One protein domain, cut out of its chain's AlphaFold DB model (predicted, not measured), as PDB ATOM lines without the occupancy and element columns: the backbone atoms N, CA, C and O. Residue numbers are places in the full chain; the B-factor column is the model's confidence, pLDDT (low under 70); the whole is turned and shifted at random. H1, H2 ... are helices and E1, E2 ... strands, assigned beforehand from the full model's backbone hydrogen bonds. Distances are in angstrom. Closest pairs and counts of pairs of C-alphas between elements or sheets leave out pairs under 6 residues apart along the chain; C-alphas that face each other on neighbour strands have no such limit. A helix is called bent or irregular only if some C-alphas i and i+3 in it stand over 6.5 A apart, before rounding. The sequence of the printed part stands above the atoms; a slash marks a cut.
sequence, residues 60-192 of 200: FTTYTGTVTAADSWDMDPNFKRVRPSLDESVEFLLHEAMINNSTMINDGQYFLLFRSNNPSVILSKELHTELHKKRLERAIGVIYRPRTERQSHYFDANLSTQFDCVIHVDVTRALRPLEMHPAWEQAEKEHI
ATOM      1  N   PHE A  60     182.022 121.823 190.453       97.44
ATOM      2  CA  PHE A  60     180.781 122.584 190.614       97.44
ATOM      3  C   PHE A  60     179.617 121.892 189.913       97.44
ATOM      4  O   PHE A  60     179.762 121.427 188.789       97.44
ATOM      5  N   THR A  61     178.452 121.846 190.548       97.25
ATOM      6  CA  THR A  61     177.235 121.268 189.958       97.25
ATOM      7  C   THR A  61     176.063 122.223 190.125       97.25
ATOM      8  O   THR A  61     176.047 123.050 191.036       97.25
ATOM      9  N   THR A  62     175.076 122.116 189.241       97.50
ATOM     10  CA  THR A  62     173.839 122.899 189.318       97.50
ATOM     11  C   THR A  62     172.676 122.085 188.794       97.50
ATOM     12  O   THR A  62     172.882 121.284 187.888       97.50
ATOM     13  N   TYR A  63     171.470 122.283 189.320       97.75
ATOM     14  CA  TYR A  63     170.263 121.610 188.847       97.75
ATOM     15  C   TYR A  63     169.572 122.390 187.724       97.75
ATOM     16  O   TYR A  63     169.243 121.821 186.681       97.75
ATOM     17  N   THR A  64     169.418 123.704 187.868       97.50
ATOM     18  CA  THR A  64     168.714 124.562 186.903       97.50
ATOM     19  C   THR A  64     169.189 126.017 187.002       97.50
ATOM     20  O   THR A  64     170.174 126.327 187.670       97.50
ATOM     21  N   GLY A  65     168.501 126.936 186.326       96.12
ATOM     22  CA  GLY A  65     168.728 128.372 186.449       96.12
ATOM     23  C   GLY A  65     169.033 129.028 185.114       96.12
ATOM     24  O   GLY A  65     168.334 128.810 184.123       96.12
ATOM     25  N   THR A  66     170.051 129.882 185.087       97.44
ATOM     26  CA  THR A  66     170.433 130.655 183.899       97.44
ATOM     27  C   THR A  66     171.946 130.742 183.755       97.44
ATOM     28  O   THR A  66     172.677 130.738 184.743       97.44
ATOM     29  N   VAL A  67     172.414 130.827 182.512       97.44
ATOM     30  CA  VAL A  67     173.833 130.882 182.147       97.44
ATOM     31  C   VAL A  67     174.040 131.865 180.999       97.44
ATOM     32  O   VAL A  67     173.145 132.078 180.181       97.44
ATOM     33  N   THR A  68     175.238 132.436 180.922       96.94
ATOM     34  CA  THR A  68     175.704 133.162 179.739       96.94
ATOM     35  C   THR A  68     176.578 132.230 178.919       96.94
ATOM     36  O   THR A  68     177.653 131.846 179.370       96.94
ATOM     37  N   ALA A  69     176.102 131.831 177.742       96.00
ATOM     38  CA  ALA A  69     176.811 130.898 176.872       96.00
ATOM     39  C   ALA A  69     176.399 131.077 175.405       96.00
ATOM     40  O   ALA A  69     175.257 131.422 175.096       96.00
ATOM     41  N   ALA A  70     177.318 130.786 174.491       95.31
ATOM     42  CA  ALA A  70     177.079 130.810 173.054       95.31
ATOM     43  C   ALA A  70     176.391 129.518 172.568       95.31
ATOM     44  O   ALA A  70     176.281 128.527 173.299       95.31
ATOM     45  N   ASP A  71     175.862 129.510 171.341       93.50
ATOM     46  CA  ASP A  71     175.336 128.288 170.696       93.50
ATOM     47  C   ASP A  71     176.442 127.419 170.081       93.50
ATOM     48  O   ASP A  71     176.280 126.203 169.923       93.50
ATOM     49  N   SER A  72     177.562 128.038 169.711       95.06
ATOM     50  CA  SER A  72     178.743 127.414 169.112       95.06
ATOM     51  C   SER A  72     179.977 128.285 169.339       95.06
ATOM     52  O   SER A  72     179.869 129.395 169.853       95.06
ATOM     53  N   TRP A  73     181.143 127.756 168.977       94.00
ATOM     54  CA  TRP A  73     182.376 128.535 168.937       94.00
ATOM     55  C   TRP A  73     182.225 129.742 168.013       94.00
ATOM     56  O   TRP A  73     181.459 129.685 167.050       94.00
ATOM     57  N   ASP A  74     182.940 130.814 168.346       93.00
ATOM     58  CA  ASP A  74     182.975 132.076 167.598       93.00
ATOM     59  C   ASP A  74     181.619 132.794 167.454       93.00
ATOM     60  O   ASP A  74     181.484 133.726 166.666       93.00
ATOM     61  N   MET A  75     180.614 132.384 168.232       93.12
ATOM     62  CA  MET A  75     179.318 133.053 168.321       93.12
ATOM     63  C   MET A  75     179.246 133.917 169.580       93.12
ATOM     64  O   MET A  75     179.836 133.581 170.610       93.12
ATOM     65  N   ASP A  76     178.452 134.983 169.510       92.50
ATOM     66  CA  ASP A  76     178.233 135.884 170.638       92.50
ATOM     67  C   ASP A  76     177.658 135.153 171.868       92.50
ATOM     68  O   ASP A  76     176.826 134.238 171.739       92.50
ATOM     69  N   PRO A  77     178.059 135.561 173.087       93.25
ATOM     70  CA  PRO A  77     177.465 135.051 174.310       93.25
ATOM     71  C   PRO A  77     175.994 135.466 174.396       93.25
ATOM     72  O   PRO A  77     175.629 136.605 174.113       93.25
ATOM     73  N   ASN A  78     175.141 134.553 174.854       94.00
ATOM     74  CA  ASN A  78     173.714 134.815 175.002       94.00
ATOM     75  C   ASN A  78     173.215 134.418 176.397       94.00
ATOM     76  O   ASN A  78     173.773 133.515 177.027       94.00
ATOM     77  N   PHE A  79     172.169 135.089 176.871       96.44
ATOM     78  CA  PHE A  79     171.451 134.721 178.083       96.44
ATOM     79  C   PHE A  79     170.613 133.475 177.798       96.44
ATOM     80  O   PHE A  79     169.801 133.452 176.870       96.44
ATOM     81  N   LYS A  80     170.794 132.416 178.588       95.62
ATOM     82  CA  LYS A  80     170.116 131.134 178.372       95.62
ATOM     83  C   LYS A  80     169.555 130.571 179.664       95.62
ATOM     84  O   LYS A  80     170.224 130.573 180.694       95.62
ATOM     85  N   ARG A  81     168.347 130.002 179.594       96.75
ATOM     86  CA  ARG A  81     167.807 129.154 180.665       96.75
ATOM     87  C   ARG A  81     168.473 127.791 180.643       96.75
ATOM     88  O   ARG A  81     168.425 127.104 179.626       96.75
ATOM     89  N   VAL A  82     169.035 127.400 181.777       97.69
ATOM     90  CA  VAL A  82     169.515 126.045 182.030       97.69
ATOM     91  C   VAL A  82     168.293 125.178 182.312       97.69
ATOM     92  O   VAL A  82     167.468 125.518 183.160       97.69
ATOM     93  N   ARG A  83     168.137 124.083 181.568       97.50
ATOM     94  CA  ARG A  83     167.047 123.127 181.806       97.50
ATOM     95  C   ARG A  83     167.237 122.467 183.180       97.50
ATOM     96  O   ARG A  83     168.390 122.295 183.589       97.50
ATOM     97  N   PRO A  84     166.156 122.043 183.862       98.25
ATOM     98  CA  PRO A  84     166.276 121.061 184.933       98.25
ATOM     99  C   PRO A  84     167.169 119.905 184.487       98.25
ATOM    100  O   PRO A  84     167.097 119.485 183.324       98.25
ATOM    101  N   SER A  85     168.055 119.447 185.368       98.19
ATOM    102  CA  SER A  85     168.941 118.345 185.025       98.19
ATOM    103  C   SER A  85     168.150 117.051 184.821       98.19
ATOM    104  O   SER A  85     166.972 116.955 185.159       98.19
ATOM    105  N   LEU A  86     168.791 116.057 184.213       98.38
ATOM    106  CA  LEU A  86     168.154 114.771 183.938       98.38
ATOM    107  C   LEU A  86     168.034 113.932 185.210       98.38
ATOM    108  O   LEU A  86     168.966 113.915 186.007       98.38
ATOM    109  N   ASP A  87     166.963 113.160 185.344       97.62
ATOM    110  CA  ASP A  87     166.684 112.343 186.533       97.62
ATOM    111  C   ASP A  87     167.831 111.369 186.882       97.62
ATOM    112  O   ASP A  87     168.130 111.129 188.048       97.62
ATOM    113  N   GLU A  88     168.550 110.838 185.883       96.19
ATOM    114  CA  GLU A  88     169.676 109.916 186.116       96.19
ATOM    115  C   GLU A  88     171.016 110.618 186.427       96.19
ATOM    116  O   GLU A  88     172.072 109.972 186.490       96.19
ATOM    117  N   SER A  89     171.001 111.945 186.564       97.56
ATOM    118  CA  SER A  89     172.199 112.761 186.757       97.56
ATOM    119  C   SER A  89     172.571 112.956 188.224       97.56
ATOM    120  O   SER A  89     171.744 112.871 189.132       97.56
ATOM    121  N   VAL A  90     173.849 113.248 188.459       96.62
ATOM    122  CA  VAL A  90     174.342 113.675 189.769       96.62
ATOM    123  C   VAL A  90     173.632 114.949 190.211       96.62
ATOM    124  O   VAL A  90     173.249 115.060 191.368       96.62
ATOM    125  N   GLU A  91     173.438 115.902 189.303       97.25
ATOM    126  CA  GLU A  91     172.790 117.179 189.587       97.25
ATOM    127  C   GLU A  91     171.371 116.984 190.137       97.25
ATOM    128  O   GLU A  91     170.993 117.667 191.085       97.25
ATOM    129  N   PHE A  92     170.621 116.020 189.590       97.19
ATOM    130  CA  PHE A  92     169.271 115.704 190.059       97.19
ATOM    131  C   PHE A  92     169.302 115.019 191.425       97.19
ATOM    132  O   PHE A  92     168.576 115.423 192.325       97.19
ATOM    133  N   LEU A  93     170.200 114.048 191.621       94.94
ATOM    134  CA  LEU A  93     170.392 113.404 192.925       94.94
ATOM    135  C   LEU A  93     170.699 114.429 194.029       94.94
ATOM    136  O   LEU A  93     170.222 114.299 195.155       94.94
ATOM    137  N   LEU A  94     171.520 115.429 193.711       93.88
ATOM    138  CA  LEU A  94     171.878 116.503 194.630       93.88
ATOM    139  C   LEU A  94     170.676 117.422 194.913       93.88
ATOM    140  O   LEU A  94     170.353 117.645 196.080       93.88
ATOM    141  N   HIS A  95     169.944 117.839 193.879       94.38
ATOM    142  CA  HIS A  95     168.685 118.575 194.038       94.38
ATOM    143  C   HIS A  95     167.684 117.831 194.932       94.38
ATOM    144  O   HIS A  95     167.164 118.391 195.898       94.38
ATOM    145  N   GLU A  96     167.450 116.543 194.663       93.25
ATOM    146  CA  GLU A  96     166.527 115.716 195.439       93.25
ATOM    147  C   GLU A  96     166.955 115.583 196.900       93.25
ATOM    148  O   GLU A  96     166.124 115.687 197.804       93.25
ATOM    149  N   ALA A  97     168.248 115.368 197.153       89.38
ATOM    150  CA  ALA A  97     168.776 115.290 198.511       89.38
ATOM    151  C   ALA A  97     168.554 116.598 199.286       89.38
ATOM    152  O   ALA A  97     168.293 116.558 200.489       89.38
ATOM    153  N   MET A  98     168.632 117.742 198.605       89.38
ATOM    154  CA  MET A  98     168.389 119.053 199.192       89.38
ATOM    155  C   MET A  98     166.909 119.272 199.519       89.38
ATOM    156  O   MET A  98     166.586 119.582 200.664       89.38
ATOM    157  N   ILE A  99     166.002 119.090 198.553       89.19
ATOM    158  CA  ILE A  99     164.569 119.375 198.759       89.19
ATOM    159  C   ILE A  99     163.909 118.411 199.752       89.19
ATOM    160  O   ILE A  99     162.949 118.782 200.424       89.19
ATOM    161  N   ASN A 100     164.431 117.188 199.879       86.88
ATOM    162  CA  ASN A 100     163.926 116.191 200.824       86.88
ATOM    163  C   ASN A 100     164.543 116.320 202.225       86.88
ATOM    164  O   ASN A 100     164.156 115.589 203.140       86.88
ATOM    165  N   ASN A 101     165.498 117.231 202.419       80.56
ATOM    166  CA  ASN A 101     166.134 117.448 203.706       80.56
ATOM    167  C   ASN A 101     165.609 118.728 204.364       80.56
ATOM    168  O   ASN A 101     166.145 119.817 204.169       80.56
ATOM    169  N   SER A 102     164.615 118.575 205.243       66.94
ATOM    170  CA  SER A 102     164.001 119.679 205.997       66.94
ATOM    171  C   SER A 102     164.972 120.471 206.886       66.94
ATOM    172  O   SER A 102     164.593 121.511 207.418       66.94
ATOM    173  N   THR A 103     166.203 119.984 207.087       70.75
ATOM    174  CA  THR A 103     167.254 120.684 207.849       70.75
ATOM    175  C   THR A 103     168.181 121.531 206.975       70.75
ATOM    176  O   THR A 103     168.928 122.352 207.507       70.75
ATOM    177  N   MET A 104     168.129 121.384 205.646       66.12
ATOM    178  CA  MET A 104     168.869 122.245 204.725       66.12
ATOM    179  C   MET A 104     168.120 123.564 204.531       66.12
ATOM    180  O   MET A 104     167.344 123.738 203.601       66.12
ATOM    181  N   ILE A 105     168.378 124.509 205.433       55.19
ATOM    182  CA  ILE A 105     167.915 125.902 205.354       55.19
ATOM    183  C   ILE A 105     168.961 126.727 204.583       55.19
ATOM    184  O   ILE A 105     169.498 127.702 205.096       55.19
ATOM    185  N   ASN A 106     169.328 126.294 203.378       59.31
ATOM    186  CA  ASN A 106     170.256 127.043 202.529       59.31
ATOM    187  C   ASN A 106     169.530 127.500 201.263       59.31
ATOM    188  O   ASN A 106     168.629 126.807 200.793       59.31
ATOM    189  N   ASP A 107     169.973 128.619 200.682       69.25
ATOM    190  CA  ASP A 107     169.505 129.190 199.403       69.25
ATOM    191  C   ASP A 107     169.863 128.308 198.183       69.25
ATOM    192  O   ASP A 107     170.358 128.784 197.159       69.25
ATOM    193  N   GLY A 108     169.698 126.991 198.297       81.94
ATOM    194  CA  GLY A 108     170.029 126.029 197.258       81.94
ATOM    195  C   GLY A 108     171.509 125.645 197.179       81.94
ATOM    196  O   GLY A 108     171.947 125.137 196.154       81.94
ATOM    197  N   GLN A 109     172.322 125.951 198.197       89.69
ATOM    198  CA  GLN A 109     173.784 125.869 198.090       89.69
ATOM    199  C   GLN A 109     174.419 125.073 199.225       89.69
ATOM    200  O   GLN A 109     174.155 125.313 200.405       89.69
ATOM    201  N   TYR A 110     175.290 124.133 198.873       91.19
ATOM    202  CA  TYR A 110     176.058 123.338 199.827       91.19
ATOM    203  C   TYR A 110     177.267 122.706 199.147       91.19
ATOM    204  O   TYR A 110     177.400 122.739 197.927       91.19
ATOM    205  N   PHE A 111     178.161 122.113 199.931       91.25
ATOM    206  CA  PHE A 111     179.267 121.334 199.393       91.25
ATOM    207  C   PHE A 111     179.318 119.945 200.022       91.25
ATOM    208  O   PHE A 111     178.917 119.747 201.168       91.25
ATOM    209  N   LEU A 112     179.826 118.983 199.258       90.50
ATOM    210  CA  LEU A 112     180.092 117.619 199.695       90.50
ATOM    211  C   LEU A 112     181.596 117.384 199.672       90.50
ATOM    212  O   LEU A 112     182.235 117.565 198.637       90.50
ATOM    213  N   LEU A 113     182.151 116.968 200.808       91.25
ATOM    214  CA  LEU A 113     183.576 116.694 200.961       91.25
ATOM    215  C   LEU A 113     183.830 115.183 200.912       91.25
ATOM    216  O   LEU A 113     183.528 114.472 201.867       91.25
ATOM    217  N   PHE A 114     184.398 114.686 199.812       90.06
ATOM    218  CA  PHE A 114     184.686 113.257 199.617       90.06
ATOM    219  C   PHE A 114     185.989 112.829 200.275       90.06
ATOM    220  O   PHE A 114     186.108 111.701 200.752       90.06
ATOM    221  N   ARG A 115     186.961 113.741 200.328       89.19
ATOM    222  CA  ARG A 115     188.263 113.489 200.934       89.19
ATOM    223  C   ARG A 115     188.640 114.596 201.903       89.19
ATOM    224  O   ARG A 115     188.625 115.774 201.565       89.19
ATOM    225  N   SER A 116     189.056 114.188 203.096       85.06
ATOM    226  CA  SER A 116     189.568 115.074 204.134       85.06
ATOM    227  C   SER A 116     190.719 114.404 204.873       85.06
ATOM    228  O   SER A 116     190.695 113.196 205.100       85.06
ATOM    229  N   ASN A 117     191.701 115.198 205.302       80.94
ATOM    230  CA  ASN A 117     192.722 114.742 206.249       80.94
ATOM    231  C   ASN A 117     192.178 114.672 207.688       80.94
ATOM    232  O   ASN A 117     192.848 114.145 208.572       80.94
ATOM    233  N   ASN A 118     190.974 115.202 207.929       81.50
ATOM    234  CA  ASN A 118     190.253 115.046 209.182       81.50
ATOM    235  C   ASN A 118     189.205 113.923 209.029       81.50
ATOM    236  O   ASN A 118     188.180 114.146 208.376       81.50
ATOM    237  N   PRO A 119     189.428 112.736 209.625       70.50
ATOM    238  CA  PRO A 119     188.533 111.587 209.481       70.50
ATOM    239  C   PRO A 119     187.128 111.832 210.051       70.50
ATOM    240  O   PRO A 119     186.191 111.154 209.648       70.50
ATOM    241  N   SER A 120     186.954 112.830 210.923       76.06
ATOM    242  CA  SER A 120     185.646 113.228 211.458       76.06
ATOM    243  C   SER A 120     184.780 114.017 210.462       76.06
ATOM    244  O   SER A 120     183.649 114.356 210.791       76.06
ATOM    245  N   VAL A 121     185.307 114.351 209.274       70.25
ATOM    246  CA  VAL A 121     184.658 115.217 208.262       70.25
ATOM    247  C   VAL A 121     184.456 114.475 206.928       70.25
ATOM    248  O   VAL A 121     184.226 115.090 205.893       70.25
ATOM    249  N   ILE A 122     184.572 113.147 206.921       66.62
ATOM    250  CA  ILE A 122     184.345 112.330 205.721       66.62
ATOM    251  C   ILE A 122     182.876 111.890 205.690       66.62
ATOM    252  O   ILE A 122     182.284 111.614 206.736       66.62
ATOM    253  N   LEU A 123     182.284 111.830 204.492       71.31
ATOM    254  CA  LEU A 123     180.934 111.293 204.293       71.31
ATOM    255  C   LEU A 123     180.800 109.889 204.897       71.31
ATOM    256  O   LEU A 123     181.767 109.123 204.947       71.31
ATOM    257  N   SER A 124     179.578 109.524 205.297       80.38
ATOM    258  CA  SER A 124     179.307 108.151 205.720       80.38
ATOM    259  C   SER A 124     179.693 107.167 204.614       80.38
ATOM    260  O   SER A 124     179.671 107.488 203.419       80.38
ATOM    261  N   LYS A 125     180.051 105.941 205.001       79.56
ATOM    262  CA  LYS A 125     180.457 104.901 204.050       79.56
ATOM    263  C   LYS A 125     179.355 104.622 203.022       79.56
ATOM    264  O   LYS A 125     179.647 104.376 201.850       79.56
ATOM    265  N   GLU A 126     178.103 104.689 203.455       84.62
ATOM    266  CA  GLU A 126     176.908 104.527 202.633       84.62
ATOM    267  C   GLU A 126     176.831 105.629 201.574       84.62
ATOM    268  O   GLU A 126     176.741 105.331 200.385       84.62
ATOM    269  N   LEU A 127     176.964 106.896 201.981       82.25
ATOM    270  CA  LEU A 127     176.903 108.033 201.064       82.25
ATOM    271  C   LEU A 127     178.088 108.044 200.091       82.25
ATOM    272  O   LEU A 127     177.908 108.292 198.901       82.25
ATOM    273  N   HIS A 128     179.288 107.705 200.567       81.75
ATOM    274  CA  HIS A 128     180.447 107.537 199.696       81.75
ATOM    275  C   HIS A 128     180.202 106.445 198.644       81.75
ATOM    276  O   HIS A 128     180.513 106.639 197.470       81.75
ATOM    277  N   THR A 129     179.621 105.308 199.038       85.88
ATOM    278  CA  THR A 129     179.284 104.211 198.115       85.88
ATOM    279  C   THR A 129     178.242 104.647 197.090       85.88
ATOM    280  O   THR A 129     178.391 104.360 195.903       85.88
ATOM    281  N   GLU A 130     177.214 105.380 197.517       88.56
ATOM    282  CA  GLU A 130     176.198 105.903 196.609       88.56
ATOM    283  C   GLU A 130     176.776 106.894 195.603       88.56
ATOM    284  O   GLU A 130     176.494 106.770 194.412       88.56
ATOM    285  N   LEU A 131     177.620 107.830 196.036       88.19
ATOM    286  CA  LEU A 131     178.227 108.845 195.165       88.19
ATOM    287  C   LEU A 131     179.378 108.309 194.305       88.19
ATOM    288  O   LEU A 131     179.753 108.945 193.323       88.19
ATOM    289  N   HIS A 132     179.879 107.113 194.623       89.50
ATOM    290  CA  HIS A 132     180.813 106.369 193.782       89.50
ATOM    291  C   HIS A 132     180.121 105.648 192.612       89.50
ATOM    292  O   HIS A 132     180.777 105.178 191.682       89.50
ATOM    293  N   LYS A 133     178.787 105.517 192.619       93.12
ATOM    294  CA  LYS A 133     178.084 104.941 191.467       93.12
ATOM    295  C   LYS A 133     178.198 105.878 190.274       93.12
ATOM    296  O   LYS A 133     177.967 107.082 190.378       93.12
ATOM    297  N   LYS A 134     178.491 105.280 189.124       94.81
ATOM    298  CA  LYS A 134     178.555 105.988 187.856       94.81
ATOM    299  C   LYS A 134     177.174 106.534 187.483       94.81
ATOM    300  O   LYS A 134     176.215 105.766 187.432       94.81
ATOM    301  N   ARG A 135     177.084 107.837 187.224       96.00
ATOM    302  CA  ARG A 135     175.859 108.551 186.826       96.00
ATOM    303  C   ARG A 135     176.155 109.517 185.693       96.00
ATOM    304  O   ARG A 135     177.312 109.690 185.315       96.00
ATOM    305  N   LEU A 136     175.114 110.134 185.150       97.00
ATOM    306  CA  LEU A 136     175.314 111.259 184.250       97.00
ATOM    307  C   LEU A 136     175.804 112.474 185.031       97.00
ATOM    308  O   LEU A 136     175.342 112.732 186.136       97.00
ATOM    309  N   GLU A 137     176.718 113.219 184.438       96.56
ATOM    310  CA  GLU A 137     177.188 114.509 184.925       96.56
ATOM    311  C   GLU A 137     177.075 115.528 183.804       96.56
ATOM    312  O   GLU A 137     177.368 115.223 182.639       96.56
ATOM    313  N   ARG A 138     176.635 116.734 184.165       97.12
ATOM    314  CA  ARG A 138     176.440 117.837 183.239       97.12
ATOM    315  C   ARG A 138     177.671 118.740 183.158       97.12
ATOM    316  O   ARG A 138     178.156 119.263 184.152       97.12
ATOM    317  N   ALA A 139     178.092 119.032 181.934       94.88
ATOM    318  CA  ALA A 139     179.134 119.993 181.591       94.88
ATOM    319  C   ALA A 139     178.591 121.086 180.664       94.88
ATOM    320  O   ALA A 139     178.528 120.916 179.441       94.88
ATOM    321  N   ILE A 140     178.232 122.228 181.250       96.62
ATOM    322  CA  ILE A 140     177.919 123.454 180.513       96.62
ATOM    323  C   ILE A 140     179.103 124.411 180.662       96.62
ATOM    324  O   ILE A 140     179.363 124.916 181.750       96.62
ATOM    325  N   GLY A 141     179.800 124.660 179.554       92.88
ATOM    326  CA  GLY A 141     180.895 125.625 179.489       92.88
ATOM    327  C   GLY A 141     180.481 126.900 178.761       92.88
ATOM    328  O   GLY A 141     179.334 127.332 178.815       92.88
ATOM    329  N   VAL A 142     181.419 127.464 177.997       94.62
ATOM    330  CA  VAL A 142     181.178 128.655 177.160       94.62
ATOM    331  C   VAL A 142     180.152 128.420 176.038       94.62
ATOM    332  O   VAL A 142     179.630 129.374 175.465       94.62
ATOM    333  N   ILE A 143     179.831 127.157 175.744       96.00
ATOM    334  CA  ILE A 143     178.779 126.741 174.811       96.00
ATOM    335  C   ILE A 143     177.689 126.014 175.591       96.00
ATOM    336  O   ILE A 143     177.985 125.111 176.377       96.00
ATOM    337  N   TYR A 144     176.429 126.347 175.300       97.44
ATOM    338  CA  TYR A 144     175.271 125.624 175.818       97.44
ATOM    339  C   TYR A 144     174.209 125.381 174.746       97.44
ATOM    340  O   TYR A 144     173.664 126.323 174.172       97.44
ATOM    341  N   ARG A 145     173.874 124.110 174.505       97.06
ATOM    342  CA  ARG A 145     172.907 123.659 173.494       97.06
ATOM    343  C   ARG A 145     171.732 122.931 174.162       97.06
ATOM    344  O   ARG A 145     171.726 121.701 174.213       97.06
ATOM    345  N   PRO A 146     170.699 123.653 174.640       95.88
ATOM    346  CA  PRO A 146     169.604 123.052 175.409       95.88
ATOM    347  C   PRO A 146     168.765 122.045 174.608       95.88
ATOM    348  O   PRO A 146     168.176 121.135 175.184       95.88
ATOM    349  N   ARG A 147     168.699 122.176 173.274       96.00
ATOM    350  CA  ARG A 147     167.930 121.259 172.409       96.00
ATOM    351  C   ARG A 147     168.570 119.874 172.270       96.00
ATOM    352  O   ARG A 147     167.864 118.909 172.008       96.00
ATOM    353  N   THR A 148     169.886 119.779 172.447       96.12
ATOM    354  CA  THR A 148     170.678 118.544 172.310       96.12
ATOM    355  C   THR A 148     171.479 118.267 173.581       96.12
ATOM    356  O   THR A 148     172.569 117.692 173.525       96.12
ATOM    357  N   GLU A 149     170.977 118.723 174.735       96.12
ATOM    358  CA  GLU A 149     171.733 118.781 175.989       96.12
ATOM    359  C   GLU A 149     172.249 117.404 176.407       96.12
ATOM    360  O   GLU A 149     173.438 117.260 176.682       96.12
ATOM    361  N   ARG A 150     171.397 116.370 176.344       95.25
ATOM    362  CA  ARG A 150     171.774 114.984 176.661       95.25
ATOM    363  C   ARG A 150     173.003 114.517 175.886       95.25
ATOM    364  O   ARG A 150     173.846 113.834 176.456       95.25
ATOM    365  N   GLN A 151     173.071 114.836 174.596       94.50
ATOM    366  CA  GLN A 151     174.149 114.398 173.712       94.50
ATOM    367  C   GLN A 151     175.376 115.314 173.792       94.50
ATOM    368  O   GLN A 151     176.488 114.854 173.568       94.50
ATOM    369  N   SER A 152     175.171 116.605 174.067       93.62
ATOM    370  CA  SER A 152     176.220 117.631 173.950       93.62
ATOM    371  C   SER A 152     176.899 117.958 175.278       93.62
ATOM    372  O   SER A 152     178.038 118.411 175.277       93.62
ATOM    373  N   HIS A 153     176.190 117.772 176.392       95.62
ATOM    374  CA  HIS A 153     176.571 118.292 177.707       95.62
ATOM    375  C   HIS A 153     176.506 117.254 178.819       95.62
ATOM    376  O   HIS A 153     176.789 117.609 179.954       95.62
ATOM    377  N   TYR A 154     176.157 115.998 178.533       95.94
ATOM    378  CA  TYR A 154     176.197 114.945 179.541       95.94
ATOM    379  C   TYR A 154     177.192 113.861 179.185       95.94
ATOM    380  O   TYR A 154     177.206 113.336 178.070       95.94
ATOM    381  N   PHE A 155     177.952 113.456 180.189       93.69
ATOM    382  CA  PHE A 155     178.798 112.283 180.128       93.69
ATOM    383  C   PHE A 155     178.640 111.456 181.395       93.69
ATOM    384  O   PHE A 155     178.022 111.836 182.375       93.69
ATOM    385  N   ASP A 156     179.169 110.257 181.306       94.31
ATOM    386  CA  ASP A 156     179.117 109.215 182.311       94.31
ATOM    387  C   ASP A 156     180.252 109.451 183.326       94.31
ATOM    388  O   ASP A 156     181.400 109.436 182.900       94.31
ATOM    389  N   ALA A 157     180.012 109.627 184.622       93.75
ATOM    390  CA  ALA A 157     181.073 109.966 185.578       93.75
ATOM    391  C   ALA A 157     180.889 109.355 186.969       93.75
ATOM    392  O   ALA A 157     179.778 109.024 187.384       93.75
ATOM    393  N   ASN A 158     182.000 109.214 187.691       94.19
ATOM    394  CA  ASN A 158     182.042 108.881 189.109       94.19
ATOM    395  C   ASN A 158     182.444 110.131 189.906       94.19
ATOM    396  O   ASN A 158     183.605 110.539 189.914       94.19
ATOM    397  N   LEU A 159     181.466 110.753 190.565       94.12
ATOM    398  CA  LEU A 159     181.630 112.070 191.175       94.12
ATOM    399  C   LEU A 159     182.701 112.087 192.275       94.12
ATOM    400  O   LEU A 159     183.569 112.959 192.276       94.12
ATOM    401  N   SER A 160     182.649 111.116 193.193       92.12
ATOM    402  CA  SER A 160     183.481 111.102 194.406       92.12
ATOM    403  C   SER A 160     184.945 110.740 194.165       92.12
ATOM    404  O   SER A 160     185.774 110.881 195.060       92.12
ATOM    405  N   THR A 161     185.276 110.260 192.966       91.44
ATOM    406  CA  THR A 161     186.659 109.964 192.559       91.44
ATOM    407  C   THR A 161     187.197 110.991 191.573       91.44
ATOM    408  O   THR A 161     188.386 111.329 191.615       91.44
ATOM    409  N   GLN A 162     186.320 111.559 190.744       94.31
ATOM    410  CA  GLN A 162     186.659 112.685 189.890       94.31
ATOM    411  C   GLN A 162     187.074 113.916 190.708       94.31
ATOM    412  O   GLN A 162     188.075 114.562 190.378       94.31
ATOM    413  N   PHE A 163     186.346 114.213 191.787       95.88
ATOM    414  CA  PHE A 163     186.582 115.368 192.650       95.88
ATOM    415  C   PHE A 163     186.821 114.961 194.101       95.88
ATOM    416  O   PHE A 163     186.361 113.923 194.560       95.88
ATOM    417  N   ASP A 164     187.529 115.814 194.836       94.50
ATOM    418  CA  ASP A 164     187.714 115.687 196.284       94.50
ATOM    419  C   ASP A 164     186.623 116.428 197.066       94.50
ATOM    420  O   ASP A 164     186.300 116.074 198.202       94.50
ATOM    421  N   CYS A 165     186.042 117.449 196.437       94.31
ATOM    422  CA  CYS A 165     184.910 118.217 196.922       94.31
ATOM    423  C   CYS A 165     184.031 118.621 195.738       94.31
ATOM    424  O   CYS A 165     184.549 118.914 194.661       94.31
ATOM    425  N   VAL A 166     182.718 118.680 195.937       95.69
ATOM    426  CA  VAL A 166     181.798 119.296 194.977       95.69
ATOM    427  C   VAL A 166     180.991 120.371 195.670       95.69
ATOM    428  O   VAL A 166     180.405 120.124 196.719       95.69
ATOM    429  N   ILE A 167     180.941 121.548 195.057       95.88
ATOM    430  CA  ILE A 167     180.053 122.640 195.429       95.88
ATOM    431  C   ILE A 167     178.811 122.537 194.546       95.88
ATOM    432  O   ILE A 167     178.896 122.530 193.318       95.88
ATOM    433  N   HIS A 168     177.649 122.422 195.173       95.81
ATOM    434  CA  HIS A 168     176.365 122.401 194.499       95.81
ATOM    435  C   HIS A 168     175.678 123.754 194.650       95.81
ATOM    436  O   HIS A 168     175.546 124.269 195.761       95.81
ATOM    437  N   VAL A 169     175.244 124.316 193.523       95.75
ATOM    438  CA  VAL A 169     174.417 125.522 193.443       95.75
ATOM    439  C   VAL A 169     173.162 125.162 192.663       95.75
ATOM    440  O   VAL A 169     173.179 125.124 191.432       95.75
ATOM    441  N   ASP A 170     172.076 124.880 193.371       95.50
ATOM    442  CA  ASP A 170     170.854 124.301 192.814       95.50
ATOM    443  C   ASP A 170     170.286 125.136 191.660       95.50
ATOM    444  O   ASP A 170     170.051 124.626 190.562       95.50
ATOM    445  N   VAL A 171     170.189 126.453 191.866       95.19
ATOM    446  CA  VAL A 171     169.718 127.411 190.860       95.19
ATOM    447  C   VAL A 171     170.801 128.447 190.574       95.19
ATOM    448  O   VAL A 171     171.138 129.276 191.418       95.19
ATOM    449  N   THR A 172     171.339 128.429 189.358       96.31
ATOM    450  CA  THR A 172     172.368 129.379 188.907       96.31
ATOM    451  C   THR A 172     171.784 130.652 188.298       96.31
ATOM    452  O   THR A 172     170.640 130.701 187.830       96.31
ATOM    453  N   ARG A 173     172.597 131.711 188.276       95.25
ATOM    454  CA  ARG A 173     172.288 132.982 187.614       95.25
ATOM    455  C   ARG A 173     173.322 133.278 186.534       95.25
ATOM    456  O   ARG A 173     174.518 133.133 186.779       95.25
ATOM    457  N   ALA A 174     172.860 133.738 185.373       96.12
ATOM    458  CA  ALA A 174     173.726 134.105 184.264       96.12
ATOM    459  C   ALA A 174     174.686 135.232 184.674       96.12
ATOM    460  O   ALA A 174     174.266 136.250 185.231       96.12
ATOM    461  N   LEU A 175     175.977 135.056 184.382       94.75
ATOM    462  CA  LEU A 175     176.967 136.116 184.556       94.75
ATOM    463  C   LEU A 175     176.674 137.250 183.577       94.75
ATOM    464  O   LEU A 175     176.495 137.001 182.384       94.75
ATOM    465  N   ARG A 176     176.660 138.493 184.058       91.94
ATOM    466  CA  ARG A 176     176.501 139.652 183.179       91.94
ATOM    467  C   ARG A 176     177.789 139.882 182.385       91.94
ATOM    468  O   ARG A 176     178.839 140.019 183.016       91.94
ATOM    469  N   PRO A 177     177.735 139.906 181.040       90.75
ATOM    470  CA  PRO A 177     178.886 140.262 180.221       90.75
ATOM    471  C   PRO A 177     179.446 141.634 180.609       90.75
ATOM    472  O   PRO A 177     178.689 142.536 180.962       90.75
ATOM    473  N   LEU A 178     180.768 141.801 180.525       90.06
ATOM    474  CA  LEU A 178     181.394 143.122 180.672       90.06
ATOM    475  C   LEU A 178     181.039 144.028 179.487       90.06
ATOM    476  O   LEU A 178     180.747 145.206 179.670       90.06
ATOM    477  N   GLU A 179     181.035 143.452 178.284       88.06
ATOM    478  CA  GLU A 179     180.561 144.091 177.060       88.06
ATOM    479  C   GLU A 179     179.164 143.563 176.740       88.06
ATOM    480  O   GLU A 179     178.966 142.369 176.506       88.06
ATOM    481  N   MET A 180     178.175 144.452 176.780       87.94
ATOM    482  CA  MET A 180     176.784 144.068 176.569       87.94
ATOM    483  C   MET A 180     176.512 143.811 175.087       87.94
ATOM    484  O   MET A 180     176.647 144.704 174.251       87.94
ATOM    485  N   HIS A 181     176.068 142.595 174.776       87.38
ATOM    486  CA  HIS A 181     175.564 142.243 173.452       87.38
ATOM    487  C   HIS A 181     174.046 142.483 173.401       87.38
ATOM    488  O   HIS A 181     173.332 141.977 174.273       87.38
ATOM    489  N   PRO A 182     173.502 143.173 172.376       87.81
ATOM    490  CA  PRO A 182     172.061 143.431 172.270       87.81
ATOM    491  C   PRO A 182     171.198 142.163 172.334       87.81
ATOM    492  O   PRO A 182     170.130 142.167 172.943       87.81
ATOM    493  N   ALA A 183     171.683 141.059 171.754       86.25
ATOM    494  CA  ALA A 183     171.007 139.764 171.805       86.25
ATOM    495  C   ALA A 183     170.918 139.205 173.235       86.25
ATOM    496  O   ALA A 183     169.893 138.637 173.603       86.25
ATOM    497  N   TRP A 184     171.960 139.409 174.047       93.69
ATOM    498  CA  TRP A 184     171.980 138.990 175.446       93.69
ATOM    499  C   TRP A 184     170.956 139.776 176.272       93.69
ATOM    500  O   TRP A 184     170.182 139.171 177.007       93.69
ATOM    501  N   GLU A 185     170.897 141.106 176.120       91.50
ATOM    502  CA  GLU A 185     169.918 141.946 176.833       91.50
ATOM    503  C   GLU A 185     168.479 141.607 176.466       91.50
ATOM    504  O   GLU A 185     167.603 141.549 177.331       91.50
ATOM    505  N   GLN A 186     168.228 141.422 175.170       89.88
ATOM    506  CA  GLN A 186     166.910 141.060 174.679       89.88
ATOM    507  C   GLN A 186     166.485 139.704 175.252       89.88
ATOM    508  O   GLN A 186     165.386 139.580 175.787       89.88
ATOM    509  N   ALA A 187     167.386 138.718 175.230       90.56
ATOM    510  CA  ALA A 187     167.131 137.415 175.819       90.56
ATOM    511  C   ALA A 187     166.934 137.487 177.345       90.56
ATOM    512  O   ALA A 187     166.024 136.836 177.847       90.56
ATOM    513  N   GLU A 188     167.703 138.282 178.099       93.12
ATOM    514  CA  GLU A 188     167.468 138.470 179.544       93.12
ATOM    515  C   GLU A 188     166.034 138.974 179.790       93.12
ATOM    516  O   GLU A 188     165.306 138.380 180.585       93.12
ATOM    517  N   LYS A 189     165.590 140.001 179.048       88.88
ATOM    518  CA  LYS A 189     164.240 140.586 179.169       88.88
ATOM    519  C   LYS A 189     163.129 139.591 178.844       88.88
ATOM    520  O   LYS A 189     162.170 139.506 179.598       88.88
ATOM    521  N   GLU A 190     163.270 138.818 177.770       86.75
ATOM    522  CA  GLU A 190     162.285 137.801 177.367       86.75
ATOM    523  C   GLU A 190     162.155 136.649 178.373       86.75
ATOM    524  O   GLU A 190     161.121 135.984 178.442       86.75
ATOM    525  N   HIS A 191     163.209 136.381 179.149       78.25
ATOM    526  CA  HIS A 191     163.236 135.283 180.110       78.25
ATOM    527  C   HIS A 191     162.932 135.709 181.550       78.25
ATOM    528  O   HIS A 191     162.764 134.821 182.396       78.25
ATOM    529  N   ILE A 192     162.834 137.006 181.848       65.06
ATOM    530  CA  ILE A 192     162.228 137.495 183.088       65.06
ATOM    531  C   ILE A 192     160.713 137.267 182.949       65.06
ATOM    532  O   ILE A 192     160.125 137.763 181.992       65.06
TER     533      ILE A 192
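AT A GLANCE: This is residues 60 to 192 of the 200 residues of the protein "Hypothetical protein" of Rotaria sp. Silwood1 (UniProt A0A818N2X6). Three separate two-stranded ribbons are strung along an elongated body: the hairpin E1 and E2 with H5 packed on E2 at one end, E4 and E5 with H3 next to them, and E3 paired with E6. H1 packs on E4 with its first residues, while H2 and H4 meet toward the other end of the body. The 133 printed residues hold five named helices and six named strands in the order E1 E2 H1 E3 H2 E4 H3 E5 H4 E6 H5; each sheet is antiparallel and the class is mixed, helices and strands. The whole is only just compact, close to loose, with a radius of gyration of the C-alphas of 16.5 A and spans of 51 by 31 by 27 A.

IN THESE COORDINATES: Find C-alpha 64 at (168.714, 124.562, 186.903), where E1 begins; it runs 14.4 A to residue 69. E2 follows at residues 78 to 82, then H1 at residues 90 to 99, 14.5 A long. Next come E3, residues 109 to 113 and 13.7 A; H2, residues 125 to 131; and E4, residues 135 to 138. H3, residues 146 to 152, is irregular: C-alphas 147 and 150 are 8.5 A apart. After it look for E5, residues 154 to 157; H4, residues 159 to 162; and E6, residues 165 to 169 and 13.3 A. H5, residues 182 to 191, runs 14.3 A and ends at C-alpha 191, (163.236, 135.283, 180.110).

HOW THE PARTS SIT: Begin at the hairpin of E1 and E2, antiparallel at 157 degrees, where N 67 and O 80 are 2.9 A apart, within hydrogen-bond range. The closest C-alphas of E2 and H5 are those of Asn 78 and Trp 184, 4.5 A. H1 comes closest to E4 at the C-alphas of Val 90 and Glu 137, 5.7 A. E3 and E6 are antiparallel at 168 degrees, with N 112 and O 166 within hydrogen-bond range at 2.8 A. E4 and E5 are antiparallel at 135 degrees, with N 137 and O 155 within that range at 2.8 A. The closest C-alphas of E2 and H3 are those of Val 82 and Pro 146, 7.3 A. H2 and H4 only just touch, with 3 pairs of C-alphas within 8 A, the closest being Leu 131 and Ser 160, 5.8 A. H3 and H5 are apart. Every O i to N i+4 pair is within range in H1, H2 and H5; H3 has 1 of 3, beside 2 of 4 O i to N i+3 pairs, and H4 is too short for an O i to N i+4 pair.

THE WHOLE: The two C-alphas farthest apart are those of Pro 119 and Pro 182, 51.7 A. The printed part has no cut. The links E3 to H2 and E6 to H5 are long; in the second, residues 171 to 172 pair in parallel with residues 64 to 65 of E1. Residues 100 to 105 stand free. The mean pLDDT of the printed part is 90.5, and the model falls under 70 at residues 102, 104 to 107, 122 and 192.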